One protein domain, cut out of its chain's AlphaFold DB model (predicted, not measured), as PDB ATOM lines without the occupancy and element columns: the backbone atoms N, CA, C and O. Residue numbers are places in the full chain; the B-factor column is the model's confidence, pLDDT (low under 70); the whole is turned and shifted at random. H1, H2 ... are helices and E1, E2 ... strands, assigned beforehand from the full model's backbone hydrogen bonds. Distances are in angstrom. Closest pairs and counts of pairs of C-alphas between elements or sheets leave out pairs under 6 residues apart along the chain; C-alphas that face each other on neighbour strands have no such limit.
ATOM      1  N   SER A  42     158.394 187.163 180.988       85.00
ATOM      2  CA  SER A  42     157.887 186.190 181.952       85.00
ATOM      3  C   SER A  42     156.370 186.083 181.843       85.00
ATOM      4  O   SER A  42     155.701 187.028 181.419       85.00
ATOM      5  N   ILE A  43     155.827 184.935 182.253       87.44
ATOM      6  CA  ILE A  43     154.376 184.701 182.318       87.44
ATOM      7  C   ILE A  43     153.701 185.788 183.159       87.44
ATOM      8  O   ILE A  43     152.681 186.339 182.764       87.44
ATOM      9  N   GLU A  44     154.303 186.145 184.291       87.19
ATOM     10  CA  GLU A  44     153.751 187.132 185.217       87.19
ATOM     11  C   GLU A  44     153.614 188.527 184.590       87.19
ATOM     12  O   GLU A  44     152.615 189.214 184.812       87.19
ATOM     13  N   LEU A  45     154.566 188.919 183.734       90.00
ATOM     14  CA  LEU A  45     154.478 190.170 182.983       90.00
ATOM     15  C   LEU A  45     153.316 190.150 181.984       90.00
ATOM     16  O   LEU A  45     152.606 191.149 181.863       90.00
ATOM     17  N   PHE A  46     153.077 189.017 181.323       90.06
ATOM     18  CA  PHE A  46     151.928 188.853 180.431       90.06
ATOM     19  C   PHE A  46     150.594 188.807 181.175       90.06
ATOM     20  O   PHE A  46     149.636 189.417 180.715       90.06
ATOM     21  N   ILE A  47     150.527 188.171 182.348       89.75
ATOM     22  CA  ILE A  47     149.324 188.180 183.194       89.75
ATOM     23  C   ILE A  47     149.001 189.605 183.655       89.75
ATOM     24  O   ILE A  47     147.840 190.019 183.629       89.75
ATOM     25  N   ARG A  48     150.013 190.381 184.066       90.75
ATOM     26  CA  ARG A  48     149.817 191.791 184.430       90.75
ATOM     27  C   ARG A  48     149.309 192.596 183.234       90.75
ATOM     28  O   ARG A  48     148.329 193.319 183.380       90.75
ATOM     29  N   TYR A  49     149.906 192.407 182.059       90.12
ATOM     30  CA  TYR A  49     149.472 193.068 180.830       90.12
ATOM     31  C   TYR A  49     148.044 192.682 180.423       90.12
ATOM     32  O   TYR A  49     147.253 193.547 180.071       90.12
ATOM     33  N   HIS A  50     147.660 191.412 180.564       91.00
ATOM     34  CA  HIS A  50     146.286 190.957 180.347       91.00
ATOM     35  C   HIS A  50     145.293 191.700 181.255       91.00
ATOM     36  O   HIS A  50     144.262 192.179 180.793       91.00
ATOM     37  N   LYS A  51     145.616 191.866 182.546       90.81
ATOM     38  CA  LYS A  51     144.782 192.650 183.476       90.81
ATOM     39  C   LYS A  51     144.684 194.124 183.071       90.81
ATOM     40  O   LYS A  51     143.630 194.727 183.246       90.81
ATOM     41  N   GLU A  52     145.759 194.709 182.551       89.06
ATOM     42  CA  GLU A  52     145.748 196.084 182.037       89.06
ATOM     43  C   GLU A  52     144.885 196.215 180.776       89.06
ATOM     44  O   GLU A  52     144.092 197.149 180.683       89.06
ATOM     45  N   LEU A  53     144.976 195.264 179.843       88.81
ATOM     46  CA  LEU A  53     144.150 195.242 178.634       88.81
ATOM     47  C   LEU A  53     142.660 195.055 178.942       88.81
ATOM     48  O   LEU A  53     141.839 195.704 178.299       88.81
ATOM     49  N   LEU A  54     142.314 194.231 179.941       90.06
ATOM     50  CA  LEU A  54     140.936 194.084 180.431       90.06
ATOM     51  C   LEU A  54     140.370 195.417 180.919       90.06
ATOM     52  O   LEU A  54     139.253 195.771 180.569       90.06
ATOM     53  N   LYS A  55     141.157 196.183 181.684       91.44
ATOM     54  CA  LYS A  55     140.751 197.516 182.158       91.44
ATOM     55  C   LYS A  55     140.610 198.541 181.031       91.44
ATOM     56  O   LYS A  55     139.908 199.525 181.208       91.44
ATOM     57  N   GLN A  56     141.316 198.342 179.920       89.31
ATOM     58  CA  GLN A  56     141.290 199.224 178.750       89.31
ATOM     59  C   GLN A  56     140.296 198.765 177.672       89.31
ATOM     60  O   GLN A  56     140.299 199.347 176.592       89.31
ATOM     61  N   GLU A  57     139.513 197.709 177.924       88.25
ATOM     62  CA  GLU A  57     138.520 197.160 176.985       88.25
ATOM     63  C   GLU A  57     139.106 196.783 175.603       88.25
ATOM     64  O   GLU A  57     138.436 196.800 174.573       88.25
ATOM     65  N   LYS A  58     140.388 196.392 175.560       85.75
ATOM     66  CA  LYS A  58     141.101 196.012 174.323       85.75
ATOM     67  C   LYS A  58     140.944 194.521 174.004       85.75
ATOM     68  O   LYS A  58     141.910 193.755 174.050       85.75
ATOM     69  N   PHE A  59     139.724 194.106 173.674       84.75
ATOM     70  CA  PHE A  59     139.344 192.693 173.503       84.75
ATOM     71  C   PHE A  59     140.079 191.945 172.381       84.75
ATOM     72  O   PHE A  59     140.393 190.765 172.539       84.75
ATOM     73  N   GLU A  60     140.431 192.611 171.280       83.62
ATOM     74  CA  GLU A  60     141.183 191.971 170.189       83.62
ATOM     75  C   GLU A  60     142.588 191.530 170.627       83.62
ATOM     76  O   GLU A  60     143.047 190.432 170.299       83.62
ATOM     77  N   GLU A  61     143.268 192.372 171.408       84.69
ATOM     78  CA  GLU A  61     144.621 192.099 171.893       84.69
ATOM     79  C   GLU A  61     144.609 191.072 173.035       84.69
ATOM     80  O   GLU A  61     145.510 190.238 173.126       84.69
ATOM     81  N   LEU A  62     143.550 191.049 173.852       87.81
ATOM     82  CA  LEU A  62     143.372 190.082 174.942       87.81
ATOM     83  C   LEU A  62     143.442 188.626 174.472       87.81
ATOM     84  O   LEU A  62     144.139 187.817 175.084       87.81
ATOM     85  N   ASN A  63     142.790 188.298 173.354       87.44
ATOM     86  CA  ASN A  63     142.810 186.943 172.796       87.44
ATOM     87  C   ASN A  63     144.219 186.506 172.374       87.44
ATOM     88  O   ASN A  63     144.608 185.353 172.583       87.44
ATOM     89  N   GLN A  64     145.007 187.423 171.806       88.69
ATOM     90  CA  GLN A  64     146.397 187.147 171.441       88.69
ATOM     91  C   GLN A  64     147.254 186.917 172.689       88.69
ATOM     92  O   GLN A  64     148.020 185.956 172.747       88.69
ATOM     93  N   ILE A  65     147.088 187.755 173.714       90.75
ATOM     94  CA  ILE A  65     147.821 187.624 174.975       90.75
ATOM     95  C   ILE A  65     147.472 186.322 175.704       90.75
ATOM     96  O   ILE A  65     148.384 185.667 176.204       90.75
ATOM     97  N   ASN A  66     146.209 185.891 175.708       90.62
ATOM     98  CA  ASN A  66     145.820 184.611 176.309       90.62
ATOM     99  C   ASN A  66     146.529 183.424 175.656       90.62
ATOM    100  O   ASN A  66     147.118 182.604 176.358       90.62
ATOM    101  N   ARG A  67     146.604 183.390 174.320       89.69
ATOM    102  CA  ARG A  67     147.370 182.356 173.602       89.69
ATOM    103  C   ARG A  67     148.854 182.372 173.969       89.69
ATOM    104  O   ARG A  67     149.474 181.317 174.087       89.69
ATOM    105  N   ILE A  68     149.441 183.556 174.148       89.56
ATOM    106  CA  ILE A  68     150.840 183.694 174.576       89.56
ATOM    107  C   ILE A  68     151.023 183.153 175.999       89.56
ATOM    108  O   ILE A  68     151.974 182.409 176.237       89.56
ATOM    109  N   ILE A  69     150.117 183.475 176.927       89.62
ATOM    110  CA  ILE A  69     150.150 182.979 178.312       89.62
ATOM    111  C   ILE A  69     150.060 181.450 178.340       89.62
ATOM    112  O   ILE A  69     150.892 180.817 178.986       89.62
ATOM    113  N   GLU A  70     149.117 180.854 177.608       91.38
ATOM    114  CA  GLU A  70     148.952 179.397 177.527       91.38
ATOM    115  C   GLU A  70     150.217 178.699 177.009       91.38
ATOM    116  O   GLU A  70     150.686 177.725 177.603       91.38
ATOM    117  N   LYS A  71     150.818 179.217 175.929       89.38
ATOM    118  CA  LYS A  71     152.078 178.687 175.379       89.38
ATOM    119  C   LYS A  71     153.219 178.808 176.396       89.38
ATOM    120  O   LYS A  71     153.946 177.844 176.628       89.38
ATOM    121  N   LEU A  72     153.347 179.954 177.069       86.94
ATOM    122  CA  LEU A  72     154.380 180.156 178.089       86.94
ATOM    123  C   LEU A  72     154.195 179.230 179.306       86.94
ATOM    124  O   LEU A  72     155.189 178.736 179.837       86.94
ATOM    125  N   GLN A  73     152.959 178.948 179.730       87.62
ATOM    126  CA  GLN A  73     152.666 177.980 180.800       87.62
ATOM    127  C   GLN A  73     153.112 176.559 180.432       87.62
ATOM    128  O   GLN A  73     153.630 175.837 181.282       87.62
ATOM    129  N   LYS A  74     153.014 176.191 179.149       90.56
ATOM    130  CA  LYS A  74     153.558 174.938 178.595       90.56
ATOM    131  C   LYS A  74     155.083 174.958 178.407       90.56
ATOM    132  O   LYS A  74     155.642 174.018 177.851       90.56
ATOM    133  N   LYS A  75     155.771 176.003 178.884       84.25
ATOM    134  CA  LYS A  75     157.210 176.268 178.688       84.25
ATOM    135  C   LYS A  75     157.611 176.477 177.221       84.25
ATOM    136  O   LYS A  75     158.801 176.454 176.903       84.25
ATOM    137  N   GLU A  76     156.653 176.739 176.337       84.31
ATOM    138  CA  GLU A  76     156.925 177.126 174.956       84.31
ATOM    139  C   GLU A  76     157.273 178.616 174.884       84.31
ATOM    140  O   GLU A  76     156.753 179.438 175.640       84.31
ATOM    141  N   LYS A  77     158.155 178.992 173.955       80.56
ATOM    142  CA  LYS A  77     158.521 180.393 173.706       80.56
ATOM    143  C   LYS A  77     157.876 180.863 172.397       80.56
ATOM    144  O   LYS A  77     158.481 180.674 171.341       80.56
ATOM    145  N   PRO A  78     156.663 181.448 172.427       80.50
ATOM    146  CA  PRO A  78     155.980 181.879 171.208       80.50
ATOM    147  C   PRO A  78     156.781 182.960 170.474       80.50
ATOM    148  O   PRO A  78     157.185 183.949 171.078       80.50
ATOM    149  N   LYS A  79     156.984 182.803 169.161       82.12
ATOM    150  CA  LYS A  79     157.685 183.809 168.335       82.12
ATOM    151  C   LYS A  79     156.949 185.151 168.308       82.12
ATOM    152  O   LYS A  79     157.574 186.193 168.469       82.12
ATOM    153  N   GLU A  80     155.617 185.100 168.269       80.19
ATOM    154  CA  GLU A  80     154.705 186.256 168.299       80.19
ATOM    155  C   GLU A  80     155.008 187.231 169.457       80.19
ATOM    156  O   GLU A  80     154.897 188.448 169.303       80.19
ATOM    157  N   MET A  81     155.452 186.711 170.610       81.31
ATOM    158  CA  MET A  81     155.883 187.511 171.761       81.31
ATOM    159  C   MET A  81     157.080 188.402 171.418       81.31
ATOM    160  O   MET A  81     157.097 189.581 171.762       81.31
ATOM    161  N   PHE A  82     158.086 187.843 170.744       78.88
ATOM    162  CA  PHE A  82     159.288 188.574 170.363       78.88
ATOM    163  C   PHE A  82     159.036 189.521 169.198       78.88
ATOM    164  O   PHE A  82     159.676 190.568 169.141       78.88
ATOM    165  N   ASP A  83     158.112 189.197 168.301       83.25
ATOM    166  CA  ASP A  83     157.853 190.003 167.108       83.25
ATOM    167  C   ASP A  83     157.014 191.241 167.435       83.25
ATOM    168  O   ASP A  83     157.347 192.352 167.010       83.25
ATOM    169  N   HIS A  84     155.976 191.081 168.259       86.19
ATOM    170  CA  HIS A  84     154.989 192.132 168.511       86.19
ATOM    171  C   HIS A  84     155.161 192.858 169.842       86.19
ATOM    172  O   HIS A  84     154.651 193.970 169.987       86.19
ATOM    173  N   TYR A  85     155.894 192.290 170.799       86.44
ATOM    174  CA  TYR A  85     155.993 192.838 172.149       86.44
ATOM    175  C   TYR A  85     157.447 193.065 172.566       86.44
ATOM    176  O   TYR A  85     158.394 192.525 171.989       86.44
ATOM    177  N   LYS A  86     157.651 193.930 173.558       87.62
ATOM    178  CA  LYS A  86     158.940 194.149 174.222       87.62
ATOM    179  C   LYS A  86     158.728 194.379 175.715       87.62
ATOM    180  O   LYS A  86     157.700 194.917 176.121       87.62
ATOM    181  N   VAL A  87     159.719 194.001 176.518       86.25
ATOM    182  CA  VAL A  87     159.755 194.343 177.944       86.25
ATOM    183  C   VAL A  87     160.362 195.734 178.101       86.25
ATOM    184  O   VAL A  87     161.518 195.980 177.728       86.25
ATOM    185  N   ASP A  88     159.557 196.641 178.635       84.94
ATOM    186  CA  ASP A  88     159.976 197.959 179.084       84.94
ATOM    187  C   ASP A  88     160.416 197.879 180.544       84.94
ATOM    188  O   ASP A  88     159.789 197.180 181.344       84.94
ATOM    189  N   VAL A  89     161.508 198.560 180.877       82.50
ATOM    190  CA  VAL A  89     162.086 198.550 182.223       82.50
ATOM    191  C   VAL A  89     162.217 199.992 182.674       82.50
ATOM    192  O   VAL A  89     163.072 200.716 182.169       82.50
ATOM    193  N   ASN A  90     161.388 200.383 183.635       82.19
ATOM    194  CA  ASN A  90     161.461 201.685 184.276       82.19
ATOM    195  C   ASN A  90     162.219 201.548 185.592       82.19
ATOM    196  O   ASN A  90     161.855 200.751 186.456       82.19
ATOM    197  N   SER A  91     163.283 202.327 185.736       82.69
ATOM    198  CA  SER A  91     164.100 202.379 186.944       82.69
ATOM    199  C   SER A  91     163.925 203.734 187.599       82.69
ATOM    200  O   SER A  91     164.115 204.755 186.944       82.69
ATOM    201  N   TYR A  92     163.576 203.745 188.880       84.06
ATOM    202  CA  TYR A  92     163.389 204.982 189.627       84.06
ATOM    203  C   TYR A  92     163.810 204.819 191.086       84.06
ATOM    204  O   TYR A  92     163.827 203.715 191.640       84.06
ATOM    205  N   PHE A  93     164.176 205.948 191.686       89.06
ATOM    206  CA  PHE A  93     164.468 206.062 193.107       89.06
ATOM    207  C   PHE A  93     163.266 206.680 193.812       89.06
ATOM    208  O   PHE A  93     162.631 207.584 193.271       89.06
ATOM    209  N   TYR A  94     162.954 206.198 195.007       88.25
ATOM    210  CA  TYR A  94     161.932 206.797 195.858       88.25
ATOM    211  C   TYR A  94     162.347 206.703 197.325       88.25
ATOM    212  O   TYR A  94     163.070 205.783 197.716       88.25
ATOM    213  N   TRP A  95     161.897 207.661 198.131       90.56
ATOM    214  CA  TRP A  95     162.062 207.619 199.579       90.56
ATOM    215  C   TRP A  95     161.002 206.690 200.172       90.56
ATOM    216  O   TRP A  95     159.811 206.842 199.905       90.56
ATOM    217  N   ALA A  96     161.439 205.686 200.927       90.38
ATOM    218  CA  ALA A  96     160.566 204.779 201.658       90.38
ATOM    219  C   ALA A  96     160.762 204.989 203.160       90.38
ATOM    220  O   ALA A  96     161.904 205.037 203.623       90.38
ATOM    221  N   GLN A  97     159.665 205.055 203.913       90.19
ATOM    222  CA  GLN A  97     159.728 205.075 205.373       90.19
ATOM    223  C   GLN A  97     160.293 203.752 205.906       90.19
ATOM    224  O   GLN A  97     159.981 202.670 205.397       90.19
ATOM    225  N   THR A  98     161.155 203.843 206.914       88.06
ATOM    226  CA  THR A  98     161.669 202.700 207.668       88.06
ATOM    227  C   THR A  98     160.801 202.445 208.896       88.06
ATOM    228  O   THR A  98     160.091 203.329 209.369       88.06
ATOM    229  N   TYR A  99     160.860 201.218 209.422       82.38
ATOM    230  CA  TYR A  99     160.125 200.840 210.634       82.38
ATOM    231  C   TYR A  99     160.514 201.689 211.858       82.38
ATOM    232  O   TYR A  99     159.676 201.911 212.724       82.38
ATOM    233  N   ASP A 100     161.736 202.226 211.876       87.12
ATOM    234  CA  ASP A 100     162.263 203.067 212.960       87.12
ATOM    235  C   ASP A 100     161.956 204.570 212.775       87.12
ATOM    236  O   ASP A 100     162.555 205.415 213.436       87.12
ATOM    237  N   GLY A 101     161.055 204.933 211.853       83.25
ATOM    238  CA  GLY A 101     160.623 206.322 211.636       83.25
ATOM    239  C   GLY A 101     161.589 207.194 210.823       83.25
ATOM    240  O   GLY A 101     161.388 208.403 210.732       83.25
ATOM    241  N   GLY A 102     162.620 206.602 210.218       88.38
ATOM    242  CA  GLY A 102     163.512 207.272 209.269       88.38
ATOM    243  C   GLY A 102     163.056 207.121 207.815       88.38
ATOM    244  O   GLY A 102     162.085 206.429 207.506       88.38
ATOM    245  N   GLU A 103     163.798 207.726 206.889       91.38
ATOM    246  CA  GLU A 103     163.606 207.541 205.449       91.38
ATOM    247  C   GLU A 103     164.838 206.882 204.829       91.38
ATOM    248  O   GLU A 103     165.978 207.201 205.169       91.38
ATOM    249  N   ARG A 104     164.622 205.961 203.886       91.81
ATOM    250  CA  ARG A 104     165.697 205.375 203.079       91.81
ATOM    251  C   ARG A 104     165.420 205.539 201.594       91.81
ATOM    252  O   ARG A 104     164.297 205.324 201.134       91.81
ATOM    253  N   LEU A 105     166.464 205.858 200.835       91.56
ATOM    254  CA  LEU A 105     166.391 205.885 199.381       91.56
ATOM    255  C   LEU A 105     166.362 204.446 198.851       91.56
ATOM    256  O   LEU A 105     167.300 203.676 199.057       91.56
ATOM    257  N   VAL A 106     165.283 204.071 198.167       89.00
ATOM    258  CA  VAL A 106     165.098 202.739 197.583       89.00
ATOM    259  C   VAL A 106     165.156 202.830 196.068       89.00
ATOM    260  O   VAL A 106     164.491 203.659 195.448       89.00
ATOM    261  N   PHE A 107     165.927 201.929 195.463       85.62
ATOM    262  CA  PHE A 107     165.978 201.762 194.018       85.62
ATOM    263  C   PHE A 107     165.050 200.628 193.576       85.62
ATOM    264  O   PHE A 107     165.196 199.490 194.030       85.62
ATOM    265  N   ARG A 108     164.116 200.911 192.664       83.75
ATOM    266  CA  ARG A 108     163.169 199.924 192.124       83.75
ATOM    267  C   ARG A 108     163.275 199.831 190.606       83.75
ATOM    268  O   ARG A 108     163.540 200.814 189.918       83.75
ATOM    269  N   HIS A 109     163.069 198.617 190.097       80.69
ATOM    270  CA  HIS A 109     162.919 198.348 188.670       80.69
ATOM    271  C   HIS A 109     161.542 197.751 188.426       80.69
ATOM    272  O   HIS A 109     161.279 196.622 188.842       80.69
ATOM    273  N   ASP A 110     160.707 198.474 187.695       84.00
ATOM    274  CA  ASP A 110     159.412 197.983 187.260       84.00
ATOM    275  C   ASP A 110     159.502 197.539 185.806       84.00
ATOM    276  O   ASP A 110     159.944 198.274 184.922       84.00
ATOM    277  N   LYS A 111     159.095 196.293 185.567       87.75
ATOM    278  CA  LYS A 111     159.028 195.701 184.234       87.75
ATOM    279  C   LYS A 111     157.577 195.677 183.772       87.75
ATOM    280  O   LYS A 111     156.693 195.307 184.543       87.75
ATOM    281  N   ARG A 112     157.336 196.015 182.507       88.00
ATOM    282  CA  ARG A 112     156.012 195.917 181.873       88.00
ATOM    283  C   ARG A 112     156.122 195.437 180.430       88.00
ATOM    284  O   ARG A 112     157.126 195.694 179.765       88.00
ATOM    285  N   ILE A 113     155.097 194.740 179.947       88.81
ATOM    286  CA  ILE A 113     154.969 194.417 178.522       88.81
ATOM    287  C   ILE A 113     154.431 195.647 177.805       88.81
ATOM    288  O   ILE A 113     153.467 196.254 178.258       88.81
ATOM    289  N   ILE A 114     155.045 195.999 176.680       86.69
ATOM    290  CA  ILE A 114     154.500 196.988 175.754       86.69
ATOM    291  C   ILE A 114     154.540 196.453 174.328       86.69
ATOM    292  O   ILE A 114     155.464 195.733 173.933       86.69
ATOM    293  N   LYS A 115     153.542 196.834 173.537       86.44
ATOM    294  CA  LYS A 115     153.490 196.540 172.107       86.44
ATOM    295  C   LYS A 115     154.595 197.304 171.378       86.44
ATOM    296  O   LYS A 115     154.851 198.481 171.644       86.44
ATOM    297  N   LYS A 116     155.286 196.638 170.459       84.94
ATOM    298  CA  LYS A 116     156.225 197.288 169.544       84.94
ATOM    299  C   LYS A 116     155.418 198.127 168.557       84.94
ATOM    300  O   LYS A 116     154.494 197.627 167.923       84.94
ATOM    301  N   LEU A 117     155.779 199.402 168.421       76.25
ATOM    302  CA  LEU A 117     155.245 200.237 167.349       76.25
ATOM    303  C   LEU A 117     155.673 199.617 166.014       76.25
ATOM    304  O   LEU A 117     156.860 199.344 165.815       76.25
ATOM    305  N   LYS A 118     154.707 199.361 165.126       63.62
ATOM    306  CA  LYS A 118     154.984 198.921 163.755       63.62
ATOM    307  C   LYS A 118     155.825 200.031 163.116       63.62
ATOM    308  O   LYS A 118     155.360 201.166 163.048       63.62
ATOM    309  N   LYS A 119     157.070 199.743 162.715       51.16
ATOM    310  CA  LYS A 119     157.820 200.681 161.870       51.16
ATOM    311  C   LYS A 119     157.025 200.809 160.574       51.16
ATOM    312  O   LYS A 119     156.892 199.826 159.854       51.16
ATOM    313  N   ILE A 120     156.448 201.980 160.341       48.78
ATOM    314  CA  ILE A 120     155.948 202.354 159.022       48.78
ATOM    315  C   ILE A 120     157.220 202.563 158.191       48.78
ATOM    316  O   ILE A 120     158.074 203.361 158.582       48.78
ATOM    317  N   HIS A 121     157.411 201.729 157.173       39.81
ATOM    318  CA  HIS A 121     158.462 201.883 156.170       39.81
ATOM    319  C   HIS A 121     157.860 202.557 154.949       39.81
ATOM    320  O   HIS A 121     156.704 202.200 154.625       39.81
TER     321      HIS A 121
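AT A GLANCE: This is residues 42 to 121 of the 121 residues of an uncharacterized protein of Bacteroidetes bacterium (UniProt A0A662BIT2). A long hairpin of two strands, E1 and E2, reaches away from a small helical head, where H1 and H2 pair as a second hairpin, H1 packs on E2 near Arg 112, and short H3 leads into E1. The printed part has 80 residues, with three named helices, then two antiparallel named strands; the class is mixed. The whole is loose, with a radius of gyration of the C-alphas of 16.8 A and spans of 49 by 34 by 26 A.

IN THESE COORDINATES: H1, residues 43 to 55, begins at C-alpha 43 (154.376, 184.701, 182.318) and measures 18.7 A. H2, residues 59 to 73, measures 21.1 A; H3, residues 79 to 84, 8.8 A. E1, residues 85 to 97, measures 35.6 A and bends by 55 degrees at residue 93. E2, residues 103 to 115, measures 36.5 A and ends at C-alpha 115 (153.490, 196.540, 172.107).

HOW THE PARTS SIT: H1 and H2, a helical hairpin, touch, with closest C-alphas Ile 43 and Ile 69, 6.1 A, at a shallow tilt of 17 degrees, opposite ways. The closest C-alphas of H1 and E2, Leu 45 and Arg 112, are 6.1 A apart. In the E1 and E2 hairpin, N 86 and O 114 are within hydrogen-bond range, 2.9 A. H1 and H3 have every O i to N i+4 pair within range, H2 9 of 11.

THE WHOLE: The farthest C-alphas, Asp 100 and His 121, are 56.9 A apart. The printed part has no cut, the links between named elements are tight, and residues 118 to 121 have pLDDT under 70.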